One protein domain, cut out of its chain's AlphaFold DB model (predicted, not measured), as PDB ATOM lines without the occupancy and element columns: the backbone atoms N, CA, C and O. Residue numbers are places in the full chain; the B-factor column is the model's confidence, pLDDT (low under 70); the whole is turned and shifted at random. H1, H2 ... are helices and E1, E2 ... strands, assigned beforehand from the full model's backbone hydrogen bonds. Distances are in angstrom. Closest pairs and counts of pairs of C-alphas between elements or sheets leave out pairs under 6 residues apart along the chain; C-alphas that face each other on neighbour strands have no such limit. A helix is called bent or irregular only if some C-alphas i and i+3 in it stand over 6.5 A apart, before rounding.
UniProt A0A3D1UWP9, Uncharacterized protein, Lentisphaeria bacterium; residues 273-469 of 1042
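What this domain is: This is residues 273 to 469 of the 1042 residues of an uncharacterized protein of Lentisphaeria bacterium (UniProt A0A3D1UWP9). Look first for H3 in the core, with the longer helices H1, H2 and H6 and the shorter H4 packed round it; H1, H2 and H3 make an up-and-down bundle, each running against the one before it. The small strand hairpin E1 E2 packs by E1 on H2, and the tip of the hairpin H1 H2, residues 301 to 313, sticks out at one end. The printed part has 197 residues, with nine named helices and two named strands in the order H1 H2 H3 E1 E2 H4 H5 H6 H7 H8 H9; the sheet, E1 - E2, is antiparallel and the class is mostly helix. The whole is compact, with a radius of gyration of the C-alphas of 16.6 A and spans of 52 by 38 by 35 A.

Where its parts are: Begin at Gly 273; residues 273 to 290 hold no named element. Find C-alpha 291 at (22.403, -3.492, 24.714), where H1, residues 291 to 304, begins its 19.8 A. H2, residues 311 to 335, runs 34.0 A with a kink of 28 degrees near residue 325; it is only just irregular, C-alphas 327 and 330 being 7.0 A apart. Next come H3, residues 343 to 356, 19.9 A; E1, residues 362 to 368, 13.0 A; E2, residues 374 to 377, 9.8 A; H4, residues 379 to 388, 14.5 A; and H5, residues 393 to 399, 10.0 A. H6, residues 412 to 429, starts at C-alpha 412 (1.557, -12.726, 14.787) and runs 25.3 A. H7, H8 and H9 are residues 440 to 443, 457 to 460 and 465 to 468; H9 ends at (-4.896, -17.788, 19.823).

How they stand to each other: Start at the hub, H3, which touches H6 the same way at a shallow tilt of 13 degrees, the C-alphas of Gly 348 and Ala 425 closest at 3.9 A. H3 touches H1 at Gly 293 and Asp 349, 4.4 A between C-alphas, and H4 at Gly 354 and Gly 379, 3.8 A. H2 and H3 form a helical hairpin at 25 degrees, closest at the C-alphas of Asn 329 and Ala 346, 6.5 A. The closest C-alphas of H2 and E1 are Ser 326 and Thr 363, 5.1 A. In the hairpin E1 E2, N 362 and O 377 are within hydrogen-bond range at 2.8 A. H4 and H5 touch only at the corner, at the C-alphas of Phe 387 and Leu 393, 4.9 A. H7 only just touches H4, with 3 pairs of C-alphas within 8 A, the closest Asp 381 and His 443 at 7.5 A. H8 is near H6, and H9 touches residues 412 to 416 of H6, closest at the C-alphas of Val 412 and His 466, 5.8 A. H1 and H6 are apart. Every O i to N i+4 pair is within hydrogen-bond range in H1, H3, H4, H5 and H6, and 17 of 21 are in H2; H7, H8 and H9 are too short for such a pair.

The domain as a whole: The C-alphas farthest apart, those of Ser 310 and Ile 469, are 51.8 A apart. The printed part has no cut; the links H5 to H6 and H7 to H8 are long. The mean pLDDT of the printed part is 90.4, with residues 276 to 279 and residue 285 under 70 in this model.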
ATOM      1  N   GLY A 273      22.257   8.853  16.488       80.25
ATOM      2  CA  GLY A 273      21.563   9.482  17.601       80.25
ATOM      3  C   GLY A 273      21.067  10.891  17.315       80.25
ATOM      4  O   GLY A 273      21.059  11.377  16.176       80.25
ATOM      5  N   TYR A 274      20.634  11.541  18.388       80.56
ATOM      6  CA  TYR A 274      20.295  12.955  18.405       80.56
ATOM      7  C   TYR A 274      21.489  13.817  17.938       80.56
ATOM      8  O   TYR A 274      22.618  13.541  18.340       80.56
ATOM      9  N   PRO A 275      21.281  14.860  17.102       71.31
ATOM     10  CA  PRO A 275      20.000  15.360  16.581       71.31
ATOM     11  C   PRO A 275      19.608  14.819  15.193       71.31
ATOM     12  O   PRO A 275      18.583  15.228  14.648       71.31
ATOM     13  N   LEU A 276      20.431  13.965  14.573       62.56
ATOM     14  CA  LEU A 276      20.360  13.701  13.131       62.56
ATOM     15  C   LEU A 276      19.527  12.462  12.769       62.56
ATOM     16  O   LEU A 276      18.702  12.533  11.859       62.56
ATOM     17  N   HIS A 277      19.717  11.334  13.464       64.25
ATOM     18  CA  HIS A 277      19.088  10.055  13.111       64.25
ATOM     19  C   HIS A 277      18.955   9.133  14.334       64.25
ATOM     20  O   HIS A 277      19.911   8.451  14.693       64.25
ATOM     21  N   CYS A 278      17.764   9.060  14.935       63.91
ATOM     22  CA  CYS A 278      17.476   8.189  16.086       63.91
ATOM     23  C   CYS A 278      16.734   6.889  15.729       63.91
ATOM     24  O   CYS A 278      16.645   5.992  16.560       63.91
ATOM     25  N   ASN A 279      16.308   6.712  14.472       67.44
ATOM     26  CA  ASN A 279      15.834   5.410  13.991       67.44
ATOM     27  C   ASN A 279      16.922   4.343  14.007       67.44
ATOM     28  O   ASN A 279      16.577   3.178  14.043       67.44
ATOM     29  N   TYR A 280      18.199   4.717  13.982       74.00
ATOM     30  CA  TYR A 280      19.309   3.780  13.954       74.00
ATOM     31  C   TYR A 280      20.270   4.045  15.112       74.00
ATOM     32  O   TYR A 280      20.609   5.203  15.350       74.00
ATOM     33  N   GLY A 281      20.768   3.000  15.768       79.38
ATOM     34  CA  GLY A 281      21.836   3.131  16.756       79.38
ATOM     35  C   GLY A 281      23.222   2.865  16.185       79.38
ATOM     36  O   GLY A 281      23.414   2.714  14.969       79.38
ATOM     37  N   ARG A 282      24.210   2.853  17.081       84.94
ATOM     38  CA  ARG A 282      25.625   2.612  16.753       84.94
ATOM     39  C   ARG A 282      25.938   1.117  16.656       84.94
ATOM     40  O   ARG A 282      26.892   0.737  15.981       84.94
ATOM     41  N   LEU A 283      25.131   0.275  17.302       82.31
ATOM     42  CA  LEU A 283      25.294  -1.175  17.413       82.31
ATOM     43  C   LEU A 283      24.246  -1.936  16.602       82.31
ATOM     44  O   LEU A 283      24.574  -2.978  16.030       82.31
ATOM     45  N   CYS A 284      23.007  -1.439  16.513       74.56
ATOM     46  CA  CYS A 284      21.957  -2.100  15.738       74.56
ATOM     47  C   CYS A 284      21.169  -1.163  14.806       74.56
ATOM     48  O   CYS A 284      21.363   0.051  14.748       74.56
ATOM     49  N   HIS A 285      20.335  -1.773  13.955       68.31
ATOM     50  CA  HIS A 285      19.591  -1.064  12.910       68.31
ATOM     51  C   HIS A 285      18.488  -0.161  13.479       68.31
ATOM     52  O   HIS A 285      18.172   0.839  12.851       68.31
ATOM     53  N   PHE A 286      17.929  -0.493  14.645       72.06
ATOM     54  CA  PHE A 286      16.822   0.228  15.269       72.06
ATOM     55  C   PHE A 286      17.204   0.652  16.685       72.06
ATOM     56  O   PHE A 286      17.244  -0.201  17.560       72.06
ATOM     57  N   GLY A 287      17.516   1.932  16.918       80.69
ATOM     58  CA  GLY A 287      18.116   2.368  18.193       80.69
ATOM     59  C   GLY A 287      19.331   1.508  18.590       80.69
ATOM     60  O   GLY A 287      19.949   0.909  17.716       80.69
ATOM     61  N   ASP A 288      19.658   1.427  19.885       88.12
ATOM     62  CA  ASP A 288      20.635   0.469  20.437       88.12
ATOM     63  C   ASP A 288      19.986  -0.472  21.468       88.12
ATOM     64  O   ASP A 288      20.655  -1.017  22.352       88.12
ATOM     65  N   TYR A 289      18.670  -0.693  21.350       85.69
ATOM     66  CA  TYR A 289      17.926  -1.505  22.311       85.69
ATOM     67  C   TYR A 289      18.486  -2.942  22.419       85.69
ATOM     68  O   TYR A 289      19.155  -3.434  21.506       85.69
ATOM     69  N   VAL A 290      18.216  -3.623  23.539       87.19
ATOM     70  CA  VAL A 290      18.860  -4.855  24.054       87.19
ATOM     71  C   VAL A 290      20.229  -4.621  24.710       87.19
ATOM     72  O   VAL A 290      20.589  -5.346  25.648       87.19
ATOM     73  N   HIS A 291      21.022  -3.649  24.244       91.06
ATOM     74  CA  HIS A 291      22.403  -3.492  24.714       91.06
ATOM     75  C   HIS A 291      22.500  -2.901  26.127       91.06
ATOM     76  O   HIS A 291      23.168  -3.529  26.950       91.06
ATOM     77  N   PRO A 292      21.825  -1.786  26.481       94.81
ATOM     78  CA  PRO A 292      21.895  -1.243  27.840       94.81
ATOM     79  C   PRO A 292      21.490  -2.244  28.929       94.81
ATOM     80  O   PRO A 292      22.200  -2.389  29.925       94.81
ATOM     81  N   GLY A 293      20.406  -3.001  28.734       94.12
ATOM     82  CA  GLY A 293      19.987  -4.046  29.666       94.12
ATOM     83  C   GLY A 293      21.037  -5.150  29.802       94.12
ATOM     84  O   GLY A 293      21.314  -5.609  30.912       94.12
ATOM     85  N   SER A 294      21.692  -5.521  28.698       93.56
ATOM     86  CA  SER A 294      22.820  -6.461  28.714       93.56
ATOM     87  C   SER A 294      24.042  -5.891  29.447       93.56
ATOM     88  O   SER A 294      24.670  -6.613  30.221       93.56
ATOM     89  N   PHE A 295      24.359  -4.603  29.276       95.94
ATOM     90  CA  PHE A 295      25.437  -3.926  30.009       95.94
ATOM     91  C   PHE A 295      25.150  -3.853  31.509       95.94
ATOM     92  O   PHE A 295      26.058  -4.080  32.305       95.94
ATOM     93  N   CYS A 296      23.899  -3.612  31.907       96.62
ATOM     94  CA  CYS A 296      23.485  -3.652  33.310       96.62
ATOM     95  C   CYS A 296      23.607  -5.065  33.895       96.62
ATOM     96  O   CYS A 296      24.069  -5.240  35.021       96.62
ATOM     97  N   HIS A 297      23.242  -6.095  33.124       94.69
ATOM     98  CA  HIS A 297      23.416  -7.483  33.549       94.69
ATOM     99  C   HIS A 297      24.895  -7.844  33.744       94.69
ATOM    100  O   HIS A 297      25.246  -8.462  34.747       94.69
ATOM    101  N   VAL A 298      25.767  -7.429  32.820       95.50
ATOM    102  CA  VAL A 298      27.221  -7.606  32.952       95.50
ATOM    103  C   VAL A 298      27.752  -6.866  34.178       95.50
ATOM    104  O   VAL A 298      28.509  -7.459  34.938       95.50
ATOM    105  N   TYR A 299      27.322  -5.624  34.413       97.06
ATOM    106  CA  TYR A 299      27.734  -4.853  35.588       97.06
ATOM    107  C   TYR A 299      27.378  -5.573  36.893       97.06
ATOM    108  O   TYR A 299      28.244  -5.774  37.738       97.06
ATOM    109  N   ARG A 300      26.149  -6.091  37.009       94.88
ATOM    110  CA  ARG A 300      25.740  -6.895  38.170       94.88
ATOM    111  C   ARG A 300      26.605  -8.142  38.349       94.88
ATOM    112  O   ARG A 300      26.990  -8.465  39.462       94.88
ATOM    113  N   GLN A 301      26.943  -8.844  37.265       94.88
ATOM    114  CA  GLN A 301      27.842 -10.002  37.345       94.88
ATOM    115  C   GLN A 301      29.264  -9.622  37.783       94.88
ATOM    116  O   GLN A 301      29.947 -10.443  38.393       94.88
ATOM    117  N   ILE A 302      29.726  -8.417  37.436       96.12
ATOM    118  CA  ILE A 302      30.998  -7.864  37.910       96.12
ATOM    119  C   ILE A 302      30.891  -7.613  39.420       96.12
ATOM    120  O   ILE A 302      31.722  -8.130  40.157       96.12
ATOM    121  N   GLU A 303      29.844  -6.940  39.900       95.06
ATOM    122  CA  GLU A 303      29.614  -6.733  41.341       95.06
ATOM    123  C   GLU A 303      29.540  -8.064  42.115       95.06
ATOM    124  O   GLU A 303      30.251  -8.256  43.099       95.06
ATOM    125  N   GLU A 304      28.760  -9.030  41.616       94.75
ATOM    126  CA  GLU A 304      28.617 -10.375  42.198       94.75
ATOM    127  C   GLU A 304      29.935 -11.164  42.255       94.75
ATOM    128  O   GLU A 304      30.036 -12.123  43.020       94.75
ATOM    129  N   SER A 305      30.939 -10.801  41.451       95.75
ATOM    130  CA  SER A 305      32.241 -11.479  41.459       95.75
ATOM    131  C   SER A 305      33.123 -11.104  42.652       95.75
ATOM    132  O   SER A 305      34.155 -11.740  42.864       95.75
ATOM    133  N   GLY A 306      32.747 -10.071  43.416       94.38
ATOM    134  CA  GLY A 306      33.526  -9.559  44.545       94.38
ATOM    135  C   GLY A 306      34.694  -8.651  44.148       94.38
ATOM    136  O   GLY A 306      35.551  -8.359  44.981       94.38
ATOM    137  N   VAL A 307      34.766  -8.203  42.890       95.81
ATOM    138  CA  VAL A 307      35.758  -7.205  42.474       95.81
ATOM    139  C   VAL A 307      35.449  -5.844  43.109       95.81
ATOM    140  O   VAL A 307      34.302  -5.404  43.148       95.81
ATOM    141  N   VAL A 308      36.481  -5.153  43.593       95.44
ATOM    142  CA  VAL A 308      36.347  -3.796  44.146       95.44
ATOM    143  C   VAL A 308      36.177  -2.794  43.007       95.44
ATOM    144  O   VAL A 308      37.080  -2.658  42.191       95.44
ATOM    145  N   ILE A 309      35.057  -2.079  42.946       97.44
ATOM    146  CA  ILE A 309      34.798  -1.064  41.915       97.44
ATOM    147  C   ILE A 309      34.933   0.318  42.555       97.44
ATOM    148  O   ILE A 309      34.221   0.614  43.516       97.44
ATOM    149  N   SER A 310      35.832   1.162  42.048       97.75
ATOM    150  CA  SER A 310      35.970   2.530  42.559       97.75
ATOM    151  C   SER A 310      34.772   3.412  42.156       97.75
ATOM    152  O   SER A 310      34.083   3.115  41.170       97.75
ATOM    153  N   PRO A 311      34.508   4.526  42.865       97.38
ATOM    154  CA  PRO A 311      33.496   5.499  42.450       97.38
ATOM    155  C   PRO A 311      33.711   6.025  41.022       97.38
ATOM    156  O   PRO A 311      32.747   6.203  40.275       97.38
ATOM    157  N   GLU A 312      34.965   6.226  40.614       97.62
ATOM    158  CA  GLU A 312      35.350   6.680  39.274       97.62
ATOM    159  C   GLU A 312      35.094   5.598  38.221       97.62
ATOM    160  O   GLU A 312      34.546   5.896  37.160       97.62
ATOM    161  N   GLU A 313      35.425   4.336  38.517       98.06
ATOM    162  CA  GLU A 313      35.135   3.197  37.637       98.06
ATOM    163  C   GLU A 313      33.623   3.013  37.460       98.06
ATOM    164  O   GLU A 313      33.139   2.850  36.336       98.06
ATOM    165  N   ARG A 314      32.853   3.114  38.552       97.81
ATOM    166  CA  ARG A 314      31.386   3.099  38.504       97.81
ATOM    167  C   ARG A 314      30.855   4.248  37.653       97.81
ATOM    168  O   ARG A 314      30.006   4.013  36.796       97.81
ATOM    169  N   ALA A 315      31.350   5.469  37.855       97.38
ATOM    170  CA  ALA A 315      30.926   6.634  37.083       97.38
ATOM    171  C   ALA A 315      31.264   6.489  35.588       97.38
ATOM    172  O   ALA A 315      30.429   6.796  34.740       97.38
ATOM    173  N   ALA A 316      32.446   5.972  35.252       96.31
ATOM    174  CA  ALA A 316      32.872   5.747  33.873       96.31
ATOM    175  C   ALA A 316      32.068   4.637  33.173       96.31
ATOM    176  O   ALA A 316      31.766   4.750  31.979       96.31
ATOM    177  N   TYR A 317      31.686   3.586  33.906       98.00
ATOM    178  CA  TYR A 317      30.771   2.563  33.401       98.00
ATOM    179  C   TYR A 317      29.366   3.141  33.210       98.00
ATOM    180  O   TYR A 317      28.776   2.978  32.145       98.00
ATOM    181  N   ARG A 318      28.839   3.865  34.205       97.94
ATOM    182  CA  ARG A 318      27.523   4.517  34.142       97.94
ATOM    183  C   ARG A 318      27.417   5.491  32.966       97.94
ATOM    184  O   ARG A 318      26.398   5.483  32.286       97.94
ATOM    185  N   ALA A 319      28.473   6.251  32.673       97.50
ATOM    186  CA  ALA A 319      28.507   7.199  31.557       97.50
ATOM    187  C   ALA A 319      28.262   6.543  30.184       97.50
ATOM    188  O   ALA A 319      27.735   7.185  29.281       97.50
ATOM    189  N   LEU A 320      28.597   5.255  30.011       96.19
ATOM    190  CA  LEU A 320      28.217   4.505  28.808       96.19
ATOM    191  C   LEU A 320      26.694   4.451  28.654       96.19
ATOM    192  O   LEU A 320      26.165   4.677  27.570       96.19
ATOM    193  N   LEU A 321      25.997   4.130  29.742       97.62
ATOM    194  CA  LEU A 321      24.548   3.969  29.763       97.62
ATOM    195  C   LEU A 321      23.855   5.331  29.642       97.62
ATOM    196  O   LEU A 321      22.877   5.432  28.907       97.62
ATOM    197  N   GLU A 322      24.378   6.367  30.306       97.50
ATOM    198  CA  GLU A 322      23.898   7.749  30.170       97.50
ATOM    199  C   GLU A 322      23.915   8.191  28.699       97.50
ATOM    200  O   GLU A 322      22.868   8.555  28.167       97.50
ATOM    201  N   ASP A 323      25.050   8.046  28.004       94.19
ATOM    202  CA  ASP A 323      25.173   8.418  26.590       94.19
ATOM    203  C   ASP A 323      24.240   7.596  25.684       94.19
ATOM    204  O   ASP A 323      23.546   8.162  24.838       94.19
ATOM    205  N   ILE A 324      24.180   6.264  25.846       93.81
ATOM    206  CA  ILE A 324      23.307   5.422  25.004       93.81
ATOM    207  C   ILE A 324      21.840   5.809  25.192       93.81
ATOM    208  O   ILE A 324      21.099   5.952  24.214       93.81
ATOM    209  N   ILE A 325      21.394   5.953  26.442       95.56
ATOM    210  CA  ILE A 325      19.998   6.276  26.722       95.56
ATOM    211  C   ILE A 325      19.674   7.682  26.216       95.56
ATOM    212  O   ILE A 325      18.685   7.840  25.502       95.56
ATOM    213  N   SER A 326      20.501   8.678  26.523       94.38
ATOM    214  CA  SER A 326      20.243  10.070  26.153       94.38
ATOM    215  C   SER A 326      20.344  10.339  24.660       94.38
ATOM    216  O   SER A 326      19.511  11.062  24.118       94.38
ATOM    217  N   GLU A 327      21.333   9.770  23.974       90.81
ATOM    218  CA  GLU A 327      21.599  10.107  22.574       90.81
ATOM    219  C   GLU A 327      20.902   9.160  21.591       90.81
ATOM    220  O   GLU A 327      20.619   9.573  20.463       90.81
ATOM    221  N   ILE A 328      20.590   7.919  21.995       90.38
ATOM    222  CA  ILE A 328      20.003   6.898  21.114       90.38
ATOM    223  C   ILE A 328      18.612   6.460  21.574       90.38
ATOM    224  O   ILE A 328      17.633   6.710  20.871       90.38
ATOM    225  N   ASN A 329      18.507   5.770  22.716       91.25
ATOM    226  CA  ASN A 329      17.290   5.023  23.050       91.25
ATOM    227  C   ASN A 329      16.117   5.940  23.392       91.25
ATOM    228  O   ASN A 329      15.017   5.715  22.892       91.25
ATOM    229  N   LEU A 330      16.326   6.978  24.203       91.06
ATOM    230  CA  LEU A 330      15.264   7.921  24.529       91.06
ATOM    231  C   LEU A 330      14.851   8.719  23.281       91.06
ATOM    232  O   LEU A 330      13.661   8.730  22.981       91.06
ATOM    233  N   PRO A 331      15.767   9.268  22.456       88.75
ATOM    234  CA  PRO A 331      15.423   9.808  21.139       88.75
ATOM    235  C   PRO A 331      14.621   8.858  20.244       88.75
ATOM    236  O   PRO A 331      13.662   9.294  19.610       88.75
ATOM    237  N   PHE A 332      14.978   7.572  20.207       86.50
ATOM    238  CA  PHE A 332      14.240   6.543  19.473       86.50
ATOM    239  C   PHE A 332      12.818   6.370  20.027       86.50
ATOM    240  O   PHE A 332      11.853   6.448  19.264       86.50
ATOM    241  N   ILE A 333      12.670   6.230  21.349       88.38
ATOM    242  CA  ILE A 333      11.369   6.175  22.030       88.38
ATOM    243  C   ILE A 333      10.542   7.419  21.687       88.38
ATOM    244  O   ILE A 333       9.402   7.289  21.250       88.38
ATOM    245  N   ARG A 334      11.115   8.623  21.796       86.25
ATOM    246  CA  ARG A 334      10.421   9.888  21.507       86.25
ATOM    247  C   ARG A 334       9.988   9.981  20.049       86.25
ATOM    248  O   ARG A 334       8.828  10.293  19.790       86.25
ATOM    249  N   GLN A 335      10.871   9.674  19.096       79.75
ATOM    250  CA  GLN A 335      10.569   9.751  17.662       79.75
ATOM    251  C   GLN A 335       9.396   8.838  17.279       79.75
ATOM    252  O   GLN A 335       8.539   9.237  16.489       79.75
ATOM    253  N   TRP A 336       9.340   7.641  17.862       79.12
ATOM    254  CA  TRP A 336       8.255   6.685  17.647       79.12
ATOM    255  C   TRP A 336       7.087   6.861  18.619       79.12
ATOM    256  O   TRP A 336       6.122   6.108  18.534       79.12
ATOM    257  N   ARG A 337       7.140   7.847  19.526       81.31
ATOM    258  CA  ARG A 337       6.155   8.068  20.602       81.31
ATOM    259  C   ARG A 337       5.932   6.840  21.494       81.31
ATOM    260  O   ARG A 337       4.831   6.613  21.988       81.31
ATOM    261  N   GLY A 338       6.955   6.003  21.634       84.75
ATOM    262  CA  GLY A 338       6.855   4.726  22.328       84.75
ATOM    263  C   GLY A 338       6.081   3.651  21.559       84.75
ATOM    264  O   GLY A 338       5.693   2.675  22.184       84.75
ATOM    265  N   MET A 339       5.846   3.800  20.243       82.06
ATOM    266  CA  MET A 339       4.949   2.954  19.432       82.06
ATOM    267  C   MET A 339       5.662   2.256  18.262       82.06
ATOM    268  O   MET A 339       5.679   2.774  17.146       82.06
ATOM    269  N   CYS A 340       6.233   1.074  18.501       80.12
ATOM    270  CA  CYS A 340       6.631   0.112  17.460       80.12
ATOM    271  C   CYS A 340       7.079  -1.220  18.085       80.12
ATOM    272  O   CYS A 340       7.337  -1.305  19.291       80.12
ATOM    273  N   ASN A 341       7.209  -2.267  17.264       79.44
ATOM    274  CA  ASN A 341       7.589  -3.608  17.716       79.44
ATOM    275  C   ASN A 341       8.896  -3.726  18.550       79.44
ATOM    276  O   ASN A 341       8.953  -4.623  19.399       79.44
ATOM    277  N   PRO A 342       9.908  -2.834  18.454       85.06
ATOM    278  CA  PRO A 342      11.087  -2.900  19.319       85.06
ATOM    279  C   PRO A 342      10.939  -2.250  20.705       85.06
ATOM    280  O   PRO A 342      11.826  -2.405  21.549       85.06
ATOM    281  N   MET A 343       9.842  -1.532  20.971       89.38
ATOM    282  CA  MET A 343       9.692  -0.697  22.176       89.38
ATOM    283  C   MET A 343       9.772  -1.478  23.483       89.38
ATOM    284  O   MET A 343      10.361  -0.995  24.444       89.38
ATOM    285  N   GLY A 344       9.270  -2.715  23.513       92.31
ATOM    286  CA  GLY A 344       9.353  -3.553  24.709       92.31
ATOM    287  C   GLY A 344      10.793  -3.747  25.202       92.31
ATOM    288  O   GLY A 344      11.051  -3.676  26.399       92.31
ATOM    289  N   ALA A 345      11.751  -3.934  24.290       91.50
ATOM    290  CA  ALA A 345      13.157  -4.064  24.664       91.50
ATOM    291  C   ALA A 345      13.775  -2.718  25.076       91.50
ATOM    292  O   ALA A 345      14.483  -2.668  26.079       91.50
ATOM    293  N   ALA A 346      13.452  -1.629  24.367       93.19
ATOM    294  CA  ALA A 346      13.923  -0.284  24.709       93.19
ATOM    295  C   ALA A 346      13.447   0.163  26.106       93.19
ATOM    296  O   ALA A 346      14.220   0.735  26.871       93.19
ATOM    297  N   PHE A 347      12.207  -0.161  26.483       95.75
ATOM    298  CA  PHE A 347      11.696   0.102  27.830       95.75
ATOM    299  C   PHE A 347      12.413  -0.732  28.890       95.75
ATOM    300  O   PHE A 347      12.813  -0.205  29.928       95.75
ATOM    301  N   GLY A 348      12.636  -2.021  28.615       95.50
ATOM    302  CA  GLY A 348      13.398  -2.894  29.507       95.50
ATOM    303  C   GLY A 348      14.818  -2.386  29.772       95.50
ATOM    304  O   GLY A 348      15.292  -2.474  30.904       95.50
ATOM    305  N   ASP A 349      15.472  -1.813  28.762       95.62
ATOM    306  CA  ASP A 349      16.790  -1.181  28.875       95.62
ATOM    307  C   ASP A 349      16.783   0.040  29.800       95.62
ATOM    308  O   ASP A 349      17.653   0.160  30.668       95.62
ATOM    309  N   CYS A 350      15.791   0.922  29.657       97.19
ATOM    310  CA  CYS A 350      15.617   2.082  30.530       97.19
ATOM    311  C   CYS A 350      15.351   1.660  31.982       97.19
ATOM    312  O   CYS A 350      16.004   2.174  32.891       97.19
ATOM    313  N   PHE A 351      14.470   0.676  32.206       97.12
ATOM    314  CA  PHE A 351      14.195   0.152  33.548       97.12
ATOM    315  C   PHE A 351      15.446  -0.443  34.191       97.12
ATOM    316  O   PHE A 351      15.774  -0.121  35.330       97.12
ATOM    317  N   MET A 352      16.185  -1.280  33.462       96.56
ATOM    318  CA  MET A 352      17.417  -1.887  33.972       96.56
ATOM    319  C   MET A 352      18.491  -0.841  34.280       96.56
ATOM    320  O   MET A 352      19.155  -0.943  35.312       96.56
ATOM    321  N   THR A 353      18.630   0.172  33.423       97.44
ATOM    322  CA  THR A 353      19.584   1.271  33.621       97.44
ATOM    323  C   THR A 353      19.251   2.061  34.878       97.44
ATOM    324  O   THR A 353      20.099   2.182  35.759       97.44
ATOM    325  N   GLY A 354      18.004   2.519  35.002       96.81
ATOM    326  CA  GLY A 354      17.551   3.297  36.151       96.81
ATOM    327  C   GLY A 354      17.620   2.536  37.475       96.81
ATOM    328  O   GLY A 354      17.951   3.113  38.504       96.81
ATOM    329  N   ARG A 355      17.397   1.216  37.450       94.88
ATOM    330  CA  ARG A 355      17.553   0.351  38.630       94.88
ATOM    331  C   ARG A 355      19.006   0.119  39.033       94.88
ATOM    332  O   ARG A 355      19.287  -0.011  40.218       94.88
ATOM    333  N   THR A 356      19.905  -0.005  38.060       96.00
ATOM    334  CA  THR A 356      21.327  -0.289  38.320       96.00
ATOM    335  C   THR A 356      22.067   0.978  38.758       96.00
ATOM    336  O   THR A 356      22.934   0.931  39.631       96.00
ATOM    337  N   PHE A 357      21.686   2.116  38.176       97.44
ATOM    338  CA  PHE A 357      22.276   3.427  38.417       97.44
ATOM    339  C   PHE A 357      21.174   4.465  38.687       97.44
ATOM    340  O   PHE A 357      20.901   5.304  37.824       97.44
ATOM    341  N   PRO A 358      20.516   4.430  39.861       96.69
ATOM    342  CA  PRO A 358      19.466   5.394  40.207       96.69
ATOM    343  C   PRO A 358      19.954   6.849  40.177       96.69
ATOM    344  O   PRO A 358      19.157   7.761  39.959       96.69
ATOM    345  N   GLU A 359      21.261   7.062  40.345       95.94
ATOM    346  CA  GLU A 359      21.936   8.358  40.312       95.94
ATOM    347  C   GLU A 359      22.333   8.845  38.904       95.94
ATOM    348  O   GLU A 359      22.934   9.914  38.779       95.94
ATOM    349  N   ALA A 360      22.058   8.065  37.852       97.56
ATOM    350  CA  ALA A 360      22.440   8.409  36.481       97.56
ATOM    351  C   ALA A 360      21.831   9.739  36.021       97.56
ATOM    352  O   ALA A 360      20.699  10.056  36.372       97.56
ATOM    353  N   LYS A 361      22.564  10.496  35.202       97.38
ATOM    354  CA  LYS A 361      22.106  11.767  34.622       97.38
ATOM    355  C   LYS A 361      21.679  11.567  33.174       97.38
ATOM    356  O   LYS A 361      22.507  11.541  32.268       97.38
ATOM    357  N   ILE A 362      20.376  11.449  32.960       97.75
ATOM    358  CA  ILE A 362      19.783  11.172  31.655       97.75
ATOM    359  C   ILE A 362      19.228  12.462  31.062       97.75
ATOM    360  O   ILE A 362      18.246  13.016  31.547       97.75
ATOM    361  N   THR A 363      19.830  12.929  29.976       95.88
ATOM    362  CA  THR A 363      19.313  14.047  29.177       95.88
ATOM    363  C   THR A 363      18.206  13.572  28.232       95.88
ATOM    364  O   THR A 363      18.412  12.653  27.439       95.88
ATOM    365  N   ASP A 364      17.045  14.219  28.290       92.62
ATOM    366  CA  ASP A 364      15.946  14.111  27.331       92.62
ATOM    367  C   ASP A 364      15.976  15.323  26.394       92.62
ATOM    368  O   ASP A 364      15.532  16.419  26.736       92.62
ATOM    369  N   TYR A 365      16.507  15.133  25.187       87.69
ATOM    370  CA  TYR A 365      16.660  16.218  24.216       87.69
ATOM    371  C   TYR A 365      15.347  16.711  23.585       87.69
ATOM    372  O   TYR A 365      15.346  17.750  22.914       87.69
ATOM    373  N   TYR A 366      14.240  15.983  23.764       81.50
ATOM    374  CA  TYR A 366      12.941  16.327  23.177       81.50
ATOM    375  C   TYR A 366      12.006  17.014  24.171       81.50
ATOM    376  O   TYR A 366      11.179  17.827  23.755       81.50
ATOM    377  N   THR A 367      12.149  16.719  25.462       84.44
ATOM    378  CA  THR A 367      11.382  17.376  26.524       84.44
ATOM    379  C   THR A 367      12.172  18.549  27.084       84.44
ATOM    380  O   THR A 367      13.341  18.403  27.438       84.44
ATOM    381  N   ARG A 368      11.543  19.725  27.162       85.06
ATOM    382  CA  ARG A 368      12.169  20.923  27.726       85.06
ATOM    383  C   ARG A 368      11.836  21.076  29.204       85.06
ATOM    384  O   ARG A 368      10.729  20.737  29.614       85.06
ATOM    385  N   ASP A 369      12.792  21.573  29.977       85.56
ATOM    386  CA  ASP A 369      12.545  22.073  31.326       85.56
ATOM    387  C   ASP A 369      11.843  23.446  31.290       85.56
ATOM    388  O   ASP A 369      11.610  24.021  30.223       85.56
ATOM    389  N   GLU A 370      11.519  23.992  32.463       84.31
ATOM    390  CA  GLU A 370      10.860  25.301  32.609       84.31
ATOM    391  C   GLU A 370      11.655  26.464  31.990       84.31
ATOM    392  O   GLU A 370      11.090  27.510  31.677       84.31
ATOM    393  N   LYS A 371      12.966  26.287  31.784       88.38
ATOM    394  CA  LYS A 371      13.875  27.281  31.197       88.38
ATOM    395  C   LYS A 371      14.085  27.073  29.694       88.38
ATOM    396  O   LYS A 371      14.852  27.812  29.081       88.38
ATOM    397  N   GLY A 372      13.434  26.078  29.089       85.94
ATOM    398  CA  GLY A 372      13.578  25.747  27.671       85.94
ATOM    399  C   GLY A 372      14.810  24.894  27.328       85.94
ATOM    400  O   GLY A 372      15.055  24.624  26.147       85.94
ATOM    401  N   ASN A 373      15.578  24.427  28.316       90.69
ATOM    402  CA  ASN A 373      16.735  23.548  28.107       90.69
ATOM    403  C   ASN A 373      16.300  22.078  28.009       90.69
ATOM    404  O   ASN A 373      15.198  21.742  28.438       90.69
ATOM    405  N   PRO A 374      17.120  21.176  27.432       91.44
ATOM    406  CA  PRO A 374      16.876  19.738  27.538       91.44
ATOM    407  C   PRO A 374      16.686  19.307  28.998       91.44
ATOM    408  O   PRO A 374      17.514  19.633  29.850       91.44
ATOM    409  N   ARG A 375      15.608  18.573  29.285       93.44
ATOM    410  CA  ARG A 375      15.312  18.076  30.635       93.44
ATOM    411  C   ARG A 375      16.355  17.035  31.043       93.44
ATOM    412  O   ARG A 375      16.617  16.107  30.283       93.44
ATOM    413  N   VAL A 376      16.906  17.145  32.250       95.44
ATOM    414  CA  VAL A 376      17.803  16.132  32.833       95.44
ATOM    415  C   VAL A 376      17.062  15.382  33.936       95.44
ATOM    416  O   VAL A 376      16.463  15.997  34.811       95.44
ATOM    417  N   MET A 377      17.097  14.056  33.872       95.62
ATOM    418  CA  MET A 377      16.391  13.126  34.753       95.62
ATOM    419  C   MET A 377      17.395  12.254  35.505       95.62
ATOM    420  O   MET A 377      18.446  11.911  34.956       95.62
ATOM    421  N   SER A 378      17.069  11.864  36.737       97.06
ATOM    422  CA  SER A 378      17.804  10.798  37.422       97.06
ATOM    423  C   SER A 378      17.543   9.431  36.767       97.06
ATOM    424  O   SER A 378      16.595   9.259  35.994       97.06
ATOM    425  N   GLY A 379      18.339   8.416  37.110       97.31
ATOM    426  CA  GLY A 379      18.037   7.034  36.735       97.31
ATOM    427  C   GLY A 379      16.698   6.562  37.308       97.31
ATOM    428  O   GLY A 379      15.960   5.843  36.639       97.31
ATOM    429  N   THR A 380      16.335   7.020  38.508       97.31
ATOM    430  CA  THR A 380      15.025   6.726  39.114       97.31
ATOM    431  C   THR A 380      13.887   7.367  38.313       97.31
ATOM    432  O   THR A 380      12.928   6.677  37.965       97.31
ATOM    433  N   ASP A 381      14.025   8.639  37.926       97.31
ATOM    434  CA  ASP A 381      13.051   9.336  37.068       97.31
ATOM    435  C   ASP A 381      12.897   8.639  35.712       97.31
ATOM    436  O   ASP A 381      11.784   8.505  35.214       97.31
ATOM    437  N   LEU A 382      13.991   8.125  35.129       97.56
ATOM    438  CA  LEU A 382      13.942   7.362  33.879       97.56
ATOM    439  C   LEU A 382      13.009   6.143  33.988       97.56
ATOM    440  O   LEU A 382      12.308   5.836  33.019       97.56
ATOM    441  N   VAL A 383      12.980   5.453  35.135       97.50
ATOM    442  CA  VAL A 383      12.069   4.319  35.355       97.50
ATOM    443  C   VAL A 383      10.617   4.785  35.291       97.50
ATOM    444  O   VAL A 383       9.831   4.222  34.527       97.50
ATOM    445  N   TYR A 384      10.266   5.833  36.039       96.62
ATOM    446  CA  TYR A 384       8.904   6.368  36.060       96.62
ATOM    447  C   TYR A 384       8.491   6.967  34.713       96.62
ATOM    448  O   TYR A 384       7.418   6.644  34.206       96.62
ATOM    449  N   GLU A 385       9.356   7.759  34.079       95.06
ATOM    450  CA  GLU A 385       9.121   8.349  32.759       95.06
ATOM    451  C   GLU A 385       8.884   7.273  31.697       95.06
ATOM    452  O   GLU A 385       7.995   7.405  30.857       95.06
ATOM    453  N   THR A 386       9.651   6.183  31.730       95.56
ATOM    454  CA  THR A 386       9.511   5.106  30.742       95.56
ATOM    455  C   THR A 386       8.302   4.212  31.027       95.56
ATOM    456  O   THR A 386       7.809   3.534  30.128       95.56
ATOM    457  N   PHE A 387       7.791   4.200  32.260       94.38
ATOM    458  CA  PHE A 387       6.599   3.437  32.618       94.38
ATOM    459  C   PHE A 387       5.312   4.251  32.398       94.38
ATOM    460  O   PHE A 387       4.473   3.842  31.595       94.38
ATOM    461  N   GLN A 388       5.198   5.415  33.043       90.94
ATOM    462  CA  GLN A 388       3.992   6.260  33.108       90.94
ATOM    463  C   GLN A 388       4.034   7.473  32.177       90.94
ATOM    464  O   GLN A 388       2.999   8.090  31.915       90.94
ATOM    465  N   GLY A 389       5.226   7.860  31.717       88.38
ATOM    466  CA  GLY A 389       5.395   9.052  30.898       88.38
ATOM    467  C   GLY A 389       4.662   8.952  29.564       88.38
ATOM    468  O   GLY A 389       4.210   7.893  29.121       88.38
ATOM    469  N   ARG A 390       4.567  10.094  28.884       83.12
ATOM    470  CA  ARG A 390       3.776  10.255  27.653       83.12
ATOM    471  C   ARG A 390       4.129   9.262  26.540       83.12
ATOM    472  O   ARG A 390       3.248   8.888  25.780       83.12
ATOM    473  N   ASP A 391       5.389   8.847  26.446       87.44
ATOM    474  CA  ASP A 391       5.871   7.874  25.453       87.44
ATOM    475  C   ASP A 391       6.283   6.541  26.117       87.44
ATOM    476  O   ASP A 391       7.053   5.766  25.550       87.44
ATOM    477  N   GLY A 392       5.807   6.302  27.344       90.88
ATOM    478  CA  GLY A 392       6.122   5.132  28.156       90.88
ATOM    479  C   GLY A 392       5.206   3.930  27.910       90.88
ATOM    480  O   GLY A 392       4.263   3.961  27.113       90.88
ATOM    481  N   LEU A 393       5.482   2.849  28.639       92.50
ATOM    482  CA  LEU A 393       4.828   1.546  28.506       92.50
ATOM    483  C   LEU A 393       3.307   1.609  28.694       92.50
ATOM    484  O   LEU A 393       2.574   1.003  27.909       92.50
ATOM    485  N   GLU A 394       2.808   2.348  29.687       88.50
ATOM    486  CA  GLU A 394       1.365   2.482  29.921       88.50
ATOM    487  C   GLU A 394       0.644   3.185  28.766       88.50
ATOM    488  O   GLU A 394      -0.518   2.881  28.475       88.50
ATOM    489  N   ASN A 395       1.312   4.116  28.082       86.44
ATOM    490  CA  ASN A 395       0.769   4.736  26.878       86.44
ATOM    491  C   ASN A 395       0.795   3.746  25.705       86.44
ATOM    492  O   ASN A 395      -0.223   3.590  25.031       86.44
ATOM    493  N   LEU A 396       1.902   3.011  25.522       88.12
ATOM    494  CA  LEU A 396       2.034   1.971  24.494       88.12
ATOM    495  C   LEU A 396       0.861   0.978  24.535       88.12
ATOM    496  O   LEU A 396       0.168   0.806  23.533       88.12
ATOM    497  N   VAL A 397       0.586   0.362  25.690       87.75
ATOM    498  CA  VAL A 397      -0.484  -0.653  25.797       87.75
ATOM    499  C   VAL A 397      -1.892  -0.077  25.616       87.75
ATOM    500  O   VAL A 397      -2.808  -0.800  25.238       87.75
ATOM    501  N   SER A 398      -2.066   1.224  25.847       85.06
ATOM    502  CA  SER A 398      -3.367   1.899  25.766       85.06
ATOM    503  C   SER A 398      -3.697   2.435  24.368       85.06
ATOM    504  O   SER A 398      -4.871   2.560  24.010       85.06
ATOM    505  N   VAL A 399      -2.670   2.770  23.584       83.19
ATOM    506  CA  VAL A 399      -2.814   3.378  22.252       83.19
ATOM    507  C   VAL A 399      -2.569   2.361  21.143       83.19
ATOM    508  O   VAL A 399      -3.221   2.438  20.112       83.19
ATOM    509  N   TYR A 400      -1.623   1.434  21.318       84.62
ATOM    510  CA  TYR A 400      -1.158   0.559  20.234       84.62
ATOM    511  C   TYR A 400      -1.960  -0.746  20.109       84.62
ATOM    512  O   TYR A 400      -1.753  -1.493  19.155       84.62
ATOM    513  N   TRP A 401      -2.886  -1.016  21.041       87.81
ATOM    514  CA  TRP A 401      -3.764  -2.190  21.033       87.81
ATOM    515  C   TRP A 401      -5.243  -1.820  21.013       87.81
ATOM    516  O   TRP A 401      -5.721  -1.003  21.806       87.81
ATOM    517  N   TYR A 402      -5.993  -2.557  20.198       88.06
ATOM    518  CA  TYR A 402      -7.447  -2.630  20.279       88.06
ATOM    519  C   TYR A 402      -7.891  -3.210  21.628       88.06
ATOM    520  O   TYR A 402      -7.164  -3.980  22.261       88.06
ATOM    521  N   SER A 403      -9.138  -2.944  22.031       90.75
ATOM    522  CA  SER A 403      -9.744  -3.571  23.222       90.75
ATOM    523  C   SER A 403      -9.799  -5.104  23.153       90.75
ATOM    524  O   SER A 403      -9.929  -5.768  24.174       90.75
ATOM    525  N   SER A 404      -9.659  -5.683  21.955       90.69
ATOM    526  CA  SER A 404      -9.576  -7.134  21.749       90.69
ATOM    527  C   SER A 404      -8.229  -7.749  22.149       90.69
ATOM    528  O   SER A 404      -8.113  -8.971  22.148       90.69
ATOM    529  N   GLY A 405      -7.213  -6.946  22.486       91.56
ATOM    530  CA  GLY A 405      -5.874  -7.445  22.824       91.56
ATOM    531  C   GLY A 405      -4.961  -7.673  21.622       91.56
ATOM    532  O   GLY A 405      -3.878  -8.237  21.773       91.56
ATOM    533  N   LEU A 406      -5.354  -7.211  20.438       91.00
ATOM    534  CA  LEU A 406      -4.527  -7.241  19.234       91.00
ATOM    535  C   LEU A 406      -3.928  -5.867  18.955       91.00
ATOM    536  O   LEU A 406      -4.586  -4.855  19.197       91.00
ATOM    537  N   MET A 407      -2.685  -5.829  18.479       88.38
ATOM    538  CA  MET A 407      -2.002  -4.567  18.187       88.38
ATOM    539  C   MET A 407      -2.413  -3.985  16.828       88.38
ATOM    540  O   MET A 407      -2.903  -4.708  15.965       88.38
ATOM    541  N   HIS A 408      -2.192  -2.694  16.607       82.75
ATOM    542  CA  HIS A 408      -2.535  -2.014  15.351       82.75
ATOM    543  C   HIS A 408      -1.672  -2.417  14.138       82.75
ATOM    544  O   HIS A 408      -2.042  -2.144  12.999       82.75
ATOM    545  N   GLU A 409      -0.550  -3.097  14.367       81.31
ATOM    546  CA  GLU A 409       0.298  -3.727  13.347       81.31
ATOM    547  C   GLU A 409      -0.085  -5.229  13.244       81.31
ATOM    548  O   GLU A 409       0.238  -6.027  14.126       81.31
ATOM    549  N   PRO A 410      -0.862  -5.658  12.230       83.81
ATOM    550  CA  PRO A 410      -1.529  -6.962  12.238       83.81
ATOM    551  C   PRO A 410      -0.630  -8.128  11.830       83.81
ATOM    552  O   PRO A 410      -0.740  -8.643  10.720       83.81
ATOM    553  N   SER A 411       0.248  -8.569  12.726       86.81
ATOM    554  CA  SER A 411       1.154  -9.691  12.479       86.81
ATOM    555  C   SER A 411       1.420 -10.484  13.754       86.81
ATOM    556  O   SER A 411       1.842  -9.936  14.776       86.81
ATOM    557  N   VAL A 412       1.215 -11.807  13.687       90.56
ATOM    558  CA  VAL A 412       1.557 -12.726  14.787       90.56
ATOM    559  C   VAL A 412       3.050 -12.624  15.144       90.56
ATOM    560  O   VAL A 412       3.338 -12.428  16.328       90.56
ATOM    561  N   PRO A 413       4.008 -12.695  14.189       88.75
ATOM    562  CA  PRO A 413       5.426 -12.477  14.477       88.75
ATOM    563  C   PRO A 413       5.734 -11.177  15.229       88.75
ATOM    564  O   PRO A 413       6.427 -11.217  16.251       88.75
ATOM    565  N   TYR A 414       5.224 -10.037  14.755       88.06
ATOM    566  CA  TYR A 414       5.564  -8.741  15.343       88.06
ATOM    567  C   TYR A 414       4.874  -8.520  16.693       88.06
ATOM    568  O   TYR A 414       5.516  -8.019  17.619       88.06
ATOM    569  N   GLN A 415       3.623  -8.972  16.872       91.31
ATOM    570  CA  GLN A 415       2.972  -8.882  18.184       91.31
ATOM    571  C   GLN A 415       3.681  -9.792  19.179       91.31
ATOM    572  O   GLN A 415       3.900  -9.396  20.321       91.31
ATOM    573  N   ASN A 416       4.122 -10.973  18.744       92.88
ATOM    574  CA  ASN A 416       4.916 -11.858  19.582       92.88
ATOM    575  C   ASN A 416       6.250 -11.220  19.996       92.88
ATOM    576  O   ASN A 416       6.620 -11.303  21.167       92.88
ATOM    577  N   MET A 417       6.956 -10.556  19.075       90.50
ATOM    578  CA  MET A 417       8.189  -9.822  19.383       90.50
ATOM    579  C   MET A 417       7.948  -8.747  20.449       90.50
ATOM    580  O   MET A 417       8.637  -8.731  21.473       90.50
ATOM    581  N   LEU A 418       6.947  -7.893  20.242       92.25
ATOM    582  CA  LEU A 418       6.638  -6.802  21.160       92.25
ATOM    583  C   LEU A 418       6.145  -7.321  22.517       92.25
ATOM    584  O   LEU A 418       6.616  -6.867  23.560       92.25
ATOM    585  N   ALA A 419       5.268  -8.328  22.521       94.56
ATOM    586  CA  ALA A 419       4.756  -8.948  23.738       94.56
ATOM    587  C   ALA A 419       5.871  -9.604  24.568       94.56
ATOM    588  O   ALA A 419       5.898  -9.464  25.790       94.56
ATOM    589  N   LEU A 420       6.828 -10.289  23.931       93.88
ATOM    590  CA  LEU A 420       7.997 -10.834  24.627       93.88
ATOM    591  C   LEU A 420       8.892  -9.723  25.190       93.88
ATOM    592  O   LEU A 420       9.354  -9.842  26.327       93.88
ATOM    593  N   GLY A 421       9.098  -8.640  24.436       93.44
ATOM    594  CA  GLY A 421       9.834  -7.462  24.894       93.44
ATOM    595  C   GLY A 421       9.202  -6.837  26.138       93.44
ATOM    596  O   GLY A 421       9.872  -6.696  27.159       93.44
ATOM    597  N   ILE A 422       7.897  -6.551  26.096       94.81
ATOM    598  CA  ILE A 422       7.147  -5.992  27.231       94.81
ATOM    599  C   ILE A 422       7.156  -6.961  28.416       94.81
ATOM    600  O   ILE A 422       7.382  -6.540  29.547       94.81
ATOM    601  N   ARG A 423       6.975  -8.268  28.185       95.38
ATOM    602  CA  ARG A 423       7.029  -9.274  29.256       95.38
ATOM    603  C   ARG A 423       8.375  -9.248  29.983       95.38
ATOM    604  O   ARG A 423       8.405  -9.352  31.207       95.38
ATOM    605  N   ASN A 424       9.473  -9.107  29.245       93.12
ATOM    606  CA  ASN A 424      10.804  -8.981  29.833       93.12
ATOM    607  C   ASN A 424      10.983  -7.637  30.556       93.12
ATOM    608  O   ASN A 424      11.522  -7.624  31.657       93.12
ATOM    609  N   ALA A 425      10.483  -6.533  29.992       94.00
ATOM    610  CA  ALA A 425      10.524  -5.223  30.638       94.00
ATOM    611  C   ALA A 425       9.776  -5.215  31.981       94.00
ATOM    612  O   ALA A 425      10.338  -4.793  32.987       94.00
ATOM    613  N   LEU A 426       8.557  -5.762  32.025       94.25
ATOM    614  CA  LEU A 426       7.770  -5.873  33.256       94.25
ATOM    615  C   LEU A 426       8.452  -6.781  34.290       94.25
ATOM    616  O   LEU A 426       8.498  -6.427  35.461       94.25
ATOM    617  N   ARG A 427       9.070  -7.897  33.873       92.75
ATOM    618  CA  ARG A 427       9.888  -8.737  34.777       92.75
ATOM    619  C   ARG A 427      11.088  -7.991  35.352       92.75
ATOM    620  O   ARG A 427      11.422  -8.192  36.511       92.75
ATOM    621  N   ASN A 428      11.731  -7.143  34.555       88.06
ATOM    622  CA  ASN A 428      12.840  -6.309  35.019       88.06
ATOM    623  C   ASN A 428      12.369  -5.193  35.963       88.06
ATOM    624  O   ASN A 428      13.153  -4.704  36.777       88.06
ATOM    625  N   LEU A 429      11.102  -4.788  35.869       92.06
ATOM    626  CA  LEU A 429      10.475  -3.821  36.765       92.06
ATOM    627  C   LEU A 429       9.915  -4.466  38.042       92.06
ATOM    628  O   LEU A 429       9.720  -3.767  39.031       92.06
ATOM    629  N   GLU A 430       9.726  -5.786  38.055       92.38
ATOM    630  CA  GLU A 430       9.184  -6.523  39.197       92.38
ATOM    631  C   GLU A 430       9.966  -6.212  40.489       92.38
ATOM    632  O   GLU A 430      11.206  -6.197  40.513       92.38
ATOM    633  N   GLY A 431       9.244  -5.891  41.564       90.75
ATOM    634  CA  GLY A 431       9.820  -5.554  42.868       90.75
ATOM    635  C   GLY A 431      10.684  -4.286  42.875       90.75
ATOM    636  O   GLY A 431      11.530  -4.133  43.751       90.75
ATOM    637  N   PHE A 432      10.546  -3.399  41.886       94.12
ATOM    638  CA  PHE A 432      11.200  -2.092  41.906       94.12
ATOM    639  C   PHE A 432      10.768  -1.286  43.132       94.12
ATOM    640  O   PHE A 432       9.574  -1.166  43.404       94.12
ATOM    641  N   GLN A 433      11.752  -0.726  43.832       91.44
ATOM    642  CA  GLN A 433      11.581   0.251  44.897       91.44
ATOM    643  C   GLN A 433      12.526   1.416  44.589       91.44
ATOM    644  O   GLN A 433      13.709   1.158  44.326       91.44
ATOM    645  N   PRO A 434      12.040   2.666  44.563       93.50
ATOM    646  CA  PRO A 434      12.927   3.806  44.393       93.50
ATOM    647  C   PRO A 434      13.857   3.946  45.618       93.50
ATOM    648  O   PRO A 434      13.562   3.388  46.680       93.50
ATOM    649  N   PRO A 435      14.992   4.662  45.501       94.19
ATOM    650  CA  PRO A 435      15.884   4.913  46.631       94.19
ATOM    651  C   PRO A 435      15.152   5.542  47.824       94.19
ATOM    652  O   PRO A 435      14.193   6.295  47.648       94.19
ATOM    653  N   ALA A 436      15.626   5.266  49.041       93.94
ATOM    654  CA  ALA A 436      15.041   5.833  50.254       93.94
ATOM    655  C   ALA A 436      14.974   7.371  50.176       93.94
ATOM    656  O   ALA A 436      15.961   8.022  49.834       93.94
ATOM    657  N   GLY A 437      13.805   7.938  50.490       91.81
ATOM    658  CA  GLY A 437      13.554   9.382  50.428       91.81
ATOM    659  C   GLY A 437      13.169   9.925  49.046       91.81
ATOM    660  O   GLY A 437      12.926  11.121  48.925       91.81
ATOM    661  N   TYR A 438      13.090   9.084  48.009       94.69
ATOM    662  CA  TYR A 438      12.545   9.498  46.717       94.69
ATOM    663  C   TYR A 438      11.013   9.594  46.777       94.69
ATOM    664  O   TYR A 438      10.336   8.626  47.123       94.69
ATOM    665  N   GLU A 439      10.473  10.749  46.392       94.12
ATOM    666  CA  GLU A 439       9.035  11.037  46.368       94.12
ATOM    667  C   GLU A 439       8.580  11.264  44.913       94.12
ATOM    668  O   GLU A 439       8.804  12.355  44.376       94.12
ATOM    669  N   PRO A 440       7.972  10.267  44.238       93.06
ATOM    670  CA  PRO A 440       7.633  10.361  42.813       93.06
ATOM    671  C   PRO A 440       6.719  11.547  42.476       93.06
ATOM    672  O   PRO A 440       6.831  12.133  41.399       93.06
ATOM    673  N   GLU A 441       5.853  11.952  43.402       94.44
ATOM    674  CA  GLU A 441       4.891  13.037  43.218       94.44
ATOM    675  C   GLU A 441       5.571  14.394  43.022       94.44
ATOM    676  O   GLU A 441       5.115  15.190  42.201       94.44
ATOM    677  N   LYS A 442       6.705  14.643  43.698       92.62
ATOM    678  CA  LYS A 442       7.509  15.869  43.509       92.62
ATOM    679  C   LYS A 442       8.090  15.978  42.097       92.62
ATOM    680  O   LYS A 442       8.429  17.072  41.656       92.62
ATOM    681  N   HIS A 443       8.180  14.853  41.396       88.88
ATOM    682  CA  HIS A 443       8.695  14.738  40.036       88.88
ATOM    683  C   HIS A 443       7.568  14.607  38.994       88.88
ATOM    684  O   HIS A 443       7.839  14.461  37.803       88.88
ATOM    685  N   GLY A 444       6.299  14.685  39.419       88.81
ATOM    686  CA  GLY A 444       5.131  14.586  38.542       88.81
ATOM    687  C   GLY A 444       4.697  13.154  38.209       88.81
ATOM    688  O   GLY A 444       3.914  12.961  37.278       88.81
ATOM    689  N   TYR A 445       5.177  12.156  38.955       91.81
ATOM    690  CA  TYR A 445       4.823  10.746  38.781       91.81
ATOM    691  C   TYR A 445       3.896  10.252  39.892       91.81
ATOM    692  O   TYR A 445       3.843  10.815  40.984       91.81
ATOM    693  N   LYS A 446       3.167   9.165  39.630       89.56
ATOM    694  CA  LYS A 446       2.350   8.490  40.647       89.56
ATOM    695  C   LYS A 446       3.111   7.289  41.215       89.56
ATOM    696  O   LYS A 446       3.763   6.573  40.449       89.56
ATOM    697  N   PRO A 447       3.004   6.979  42.515       89.62
ATOM    698  CA  PRO A 447       3.416   5.674  43.017       89.62
ATOM    699  C   PRO A 447       2.690   4.555  42.260       89.62
ATOM    700  O   PRO A 447       1.507   4.679  41.945       89.62
ATOM    701  N   PHE A 448       3.382   3.452  41.977       87.62
ATOM    702  CA  PHE A 448       2.775   2.273  41.363       87.62
ATOM    703  C   PHE A 448       3.238   0.995  42.055       87.62
ATOM    704  O   PHE A 448       4.353   0.914  42.573       87.62
ATOM    705  N   GLN A 449       2.375  -0.021  42.051       85.12
ATOM    706  CA  GLN A 449       2.730  -1.341  42.556       85.12
ATOM    707  C   GLN A 449       3.555  -2.083  41.508       85.12
ATOM    708  O   GLN A 449       3.052  -2.474  40.456       85.12
ATOM    709  N   SER A 450       4.831  -2.294  41.812       85.38
ATOM    710  CA  SER A 450       5.775  -3.016  40.958       85.38
ATOM    711  C   SER A 450       5.708  -4.537  41.129       85.38
ATOM    712  O   SER A 450       6.596  -5.237  40.656       85.38
ATOM    713  N   THR A 451       4.696  -5.067  41.822       88.81
ATOM    714  CA  THR A 451       4.523  -6.509  42.034       88.81
ATOM    715  C   THR A 451       3.318  -7.043  41.274       88.81
ATOM    716  O   THR A 451       2.309  -6.357  41.093       88.81
ATOM    717  N   GLY A 452       3.435  -8.274  40.781       89.75
ATOM    718  CA  GLY A 452       2.369  -8.955  40.060       89.75
ATOM    719  C   GLY A 452       1.999  -8.290  38.734       89.75
ATOM    720  O   GLY A 452       0.909  -8.564  38.233       89.75
ATOM    721  N   LEU A 453       2.867  -7.462  38.136       90.19
ATOM    722  CA  LEU A 453       2.552  -6.675  36.933       90.19
ATOM    723  C   LEU A 453       2.021  -7.559  35.797       90.19
ATOM    724  O   LEU A 453       0.983  -7.279  35.209       90.19
ATOM    725  N   LEU A 454       2.661  -8.701  35.538       90.69
ATOM    726  CA  LEU A 454       2.234  -9.634  34.484       90.69
ATOM    727  C   LEU A 454       0.863 -10.286  34.717       90.69
ATOM    728  O   LEU A 454       0.277 -10.814  33.770       90.69
ATOM    729  N   SER A 455       0.376 -10.294  35.959       89.06
ATOM    730  CA  SER A 455      -0.938 -10.846  36.303       89.06
ATOM    731  C   SER A 455      -2.070  -9.838  36.109       89.06
ATOM    732  O   SER A 455      -3.232 -10.241  36.020       89.06
ATOM    733  N   GLN A 456      -1.745  -8.547  35.987       87.75
ATOM    734  CA  GLN A 456      -2.752  -7.502  35.893       87.75
ATOM    735  C   GLN A 456      -3.473  -7.570  34.524       87.75
ATOM    736  O   GLN A 456      -2.814  -7.719  33.481       87.75
ATOM    737  N   PRO A 457      -4.821  -7.497  34.488       84.94
ATOM    738  CA  PRO A 457      -5.611  -7.713  33.271       84.94
ATOM    739  C   PRO A 457      -5.211  -6.836  32.076       84.94
ATOM    740  O   PRO A 457      -5.166  -7.337  30.949       84.94
ATOM    741  N   GLN A 458      -4.851  -5.574  32.329       86.38
ATOM    742  CA  GLN A 458      -4.471  -4.592  31.313       86.38
ATOM    743  C   GLN A 458      -3.217  -4.980  30.518       86.38
ATOM    744  O   GLN A 458      -3.059  -4.548  29.380       86.38
ATOM    745  N   TYR A 459      -2.343  -5.827  31.071       90.62
ATOM    746  CA  TYR A 459      -1.185  -6.359  30.349       90.62
ATOM    747  C   TYR A 459      -1.447  -7.773  29.832       90.62
ATOM    748  O   TYR A 459      -1.036  -8.123  28.727       90.62
ATOM    749  N   ARG A 460      -2.156  -8.610  30.600       91.12
ATOM    750  CA  ARG A 460      -2.330 -10.031  30.273       91.12
ATOM    751  C   ARG A 460      -2.981 -10.257  28.908       91.12
ATOM    752  O   ARG A 460      -2.548 -11.155  28.187       91.12
ATOM    753  N   LEU A 461      -4.009  -9.482  28.561       89.62
ATOM    754  CA  LEU A 461      -4.737  -9.656  27.302       89.62
ATOM    755  C   LEU A 461      -3.885  -9.242  26.072       89.62
ATOM    756  O   LEU A 461      -3.645 -10.110  25.225       89.62
ATOM    757  N   PRO A 462      -3.333  -8.008  25.988       90.06
ATOM    758  CA  PRO A 462      -2.426  -7.589  24.907       90.06
ATOM    759  C   PRO A 462      -1.222  -8.512  24.663       90.06
ATOM    760  O   PRO A 462      -0.782  -8.694  23.526       90.06
ATOM    761  N   LEU A 463      -0.683  -9.113  25.730       92.81
ATOM    762  CA  LEU A 463       0.519  -9.949  25.661       92.81
ATOM    763  C   LEU A 463       0.270 -11.388  25.197       92.81
ATOM    764  O   LEU A 463       1.243 -12.110  24.965       92.81
ATOM    765  N   ASN A 464      -0.990 -11.826  25.114       93.25
ATOM    766  CA  ASN A 464      -1.311 -13.231  24.858       93.25
ATOM    767  C   ASN A 464      -2.322 -13.462  23.729       93.25
ATOM    768  O   ASN A 464      -2.316 -14.562  23.183       93.25
ATOM    769  N   LYS A 465      -3.161 -12.486  23.341       93.38
ATOM    770  CA  LYS A 465      -4.243 -12.734  22.364       93.38
ATOM    771  C   LYS A 465      -3.737 -13.268  21.015       93.38
ATOM    772  O   LYS A 465      -4.385 -14.120  20.418       93.38
ATOM    773  N   HIS A 466      -2.555 -12.852  20.551       93.12
ATOM    774  CA  HIS A 466      -1.972 -13.364  19.302       93.12
ATOM    775  C   HIS A 466      -1.649 -14.867  19.341       93.12
ATOM    776  O   HIS A 466      -1.576 -15.493  18.288       93.12
ATOM    777  N   LEU A 467      -1.490 -15.468  20.528       94.50
ATOM    778  CA  LEU A 467      -1.249 -16.909  20.698       94.50
ATOM    779  C   LEU A 467      -2.489 -17.763  20.390       94.50
ATOM    780  O   LEU A 467      -2.383 -18.985  20.275       94.50
ATOM    781  N   GLU A 468      -3.658 -17.139  20.260       95.31
ATOM    782  CA  GLU A 468      -4.896 -17.788  19.823       95.31
ATOM    783  C   GLU A 468      -5.027 -17.796  18.291       95.31
ATOM    784  O   GLU A 468      -5.796 -18.576  17.731       95.31
ATOM    785  N   ILE A 469      -4.222 -16.985  17.592       94.88
ATOM    786  CA  ILE A 469      -4.215 -16.837  16.130       94.88
ATOM    787  C   ILE A 469      -3.311 -17.908  15.512       94.88
ATOM    788  O   ILE A 469      -2.277 -17.657  14.887       94.88
TER     789      ILE A 469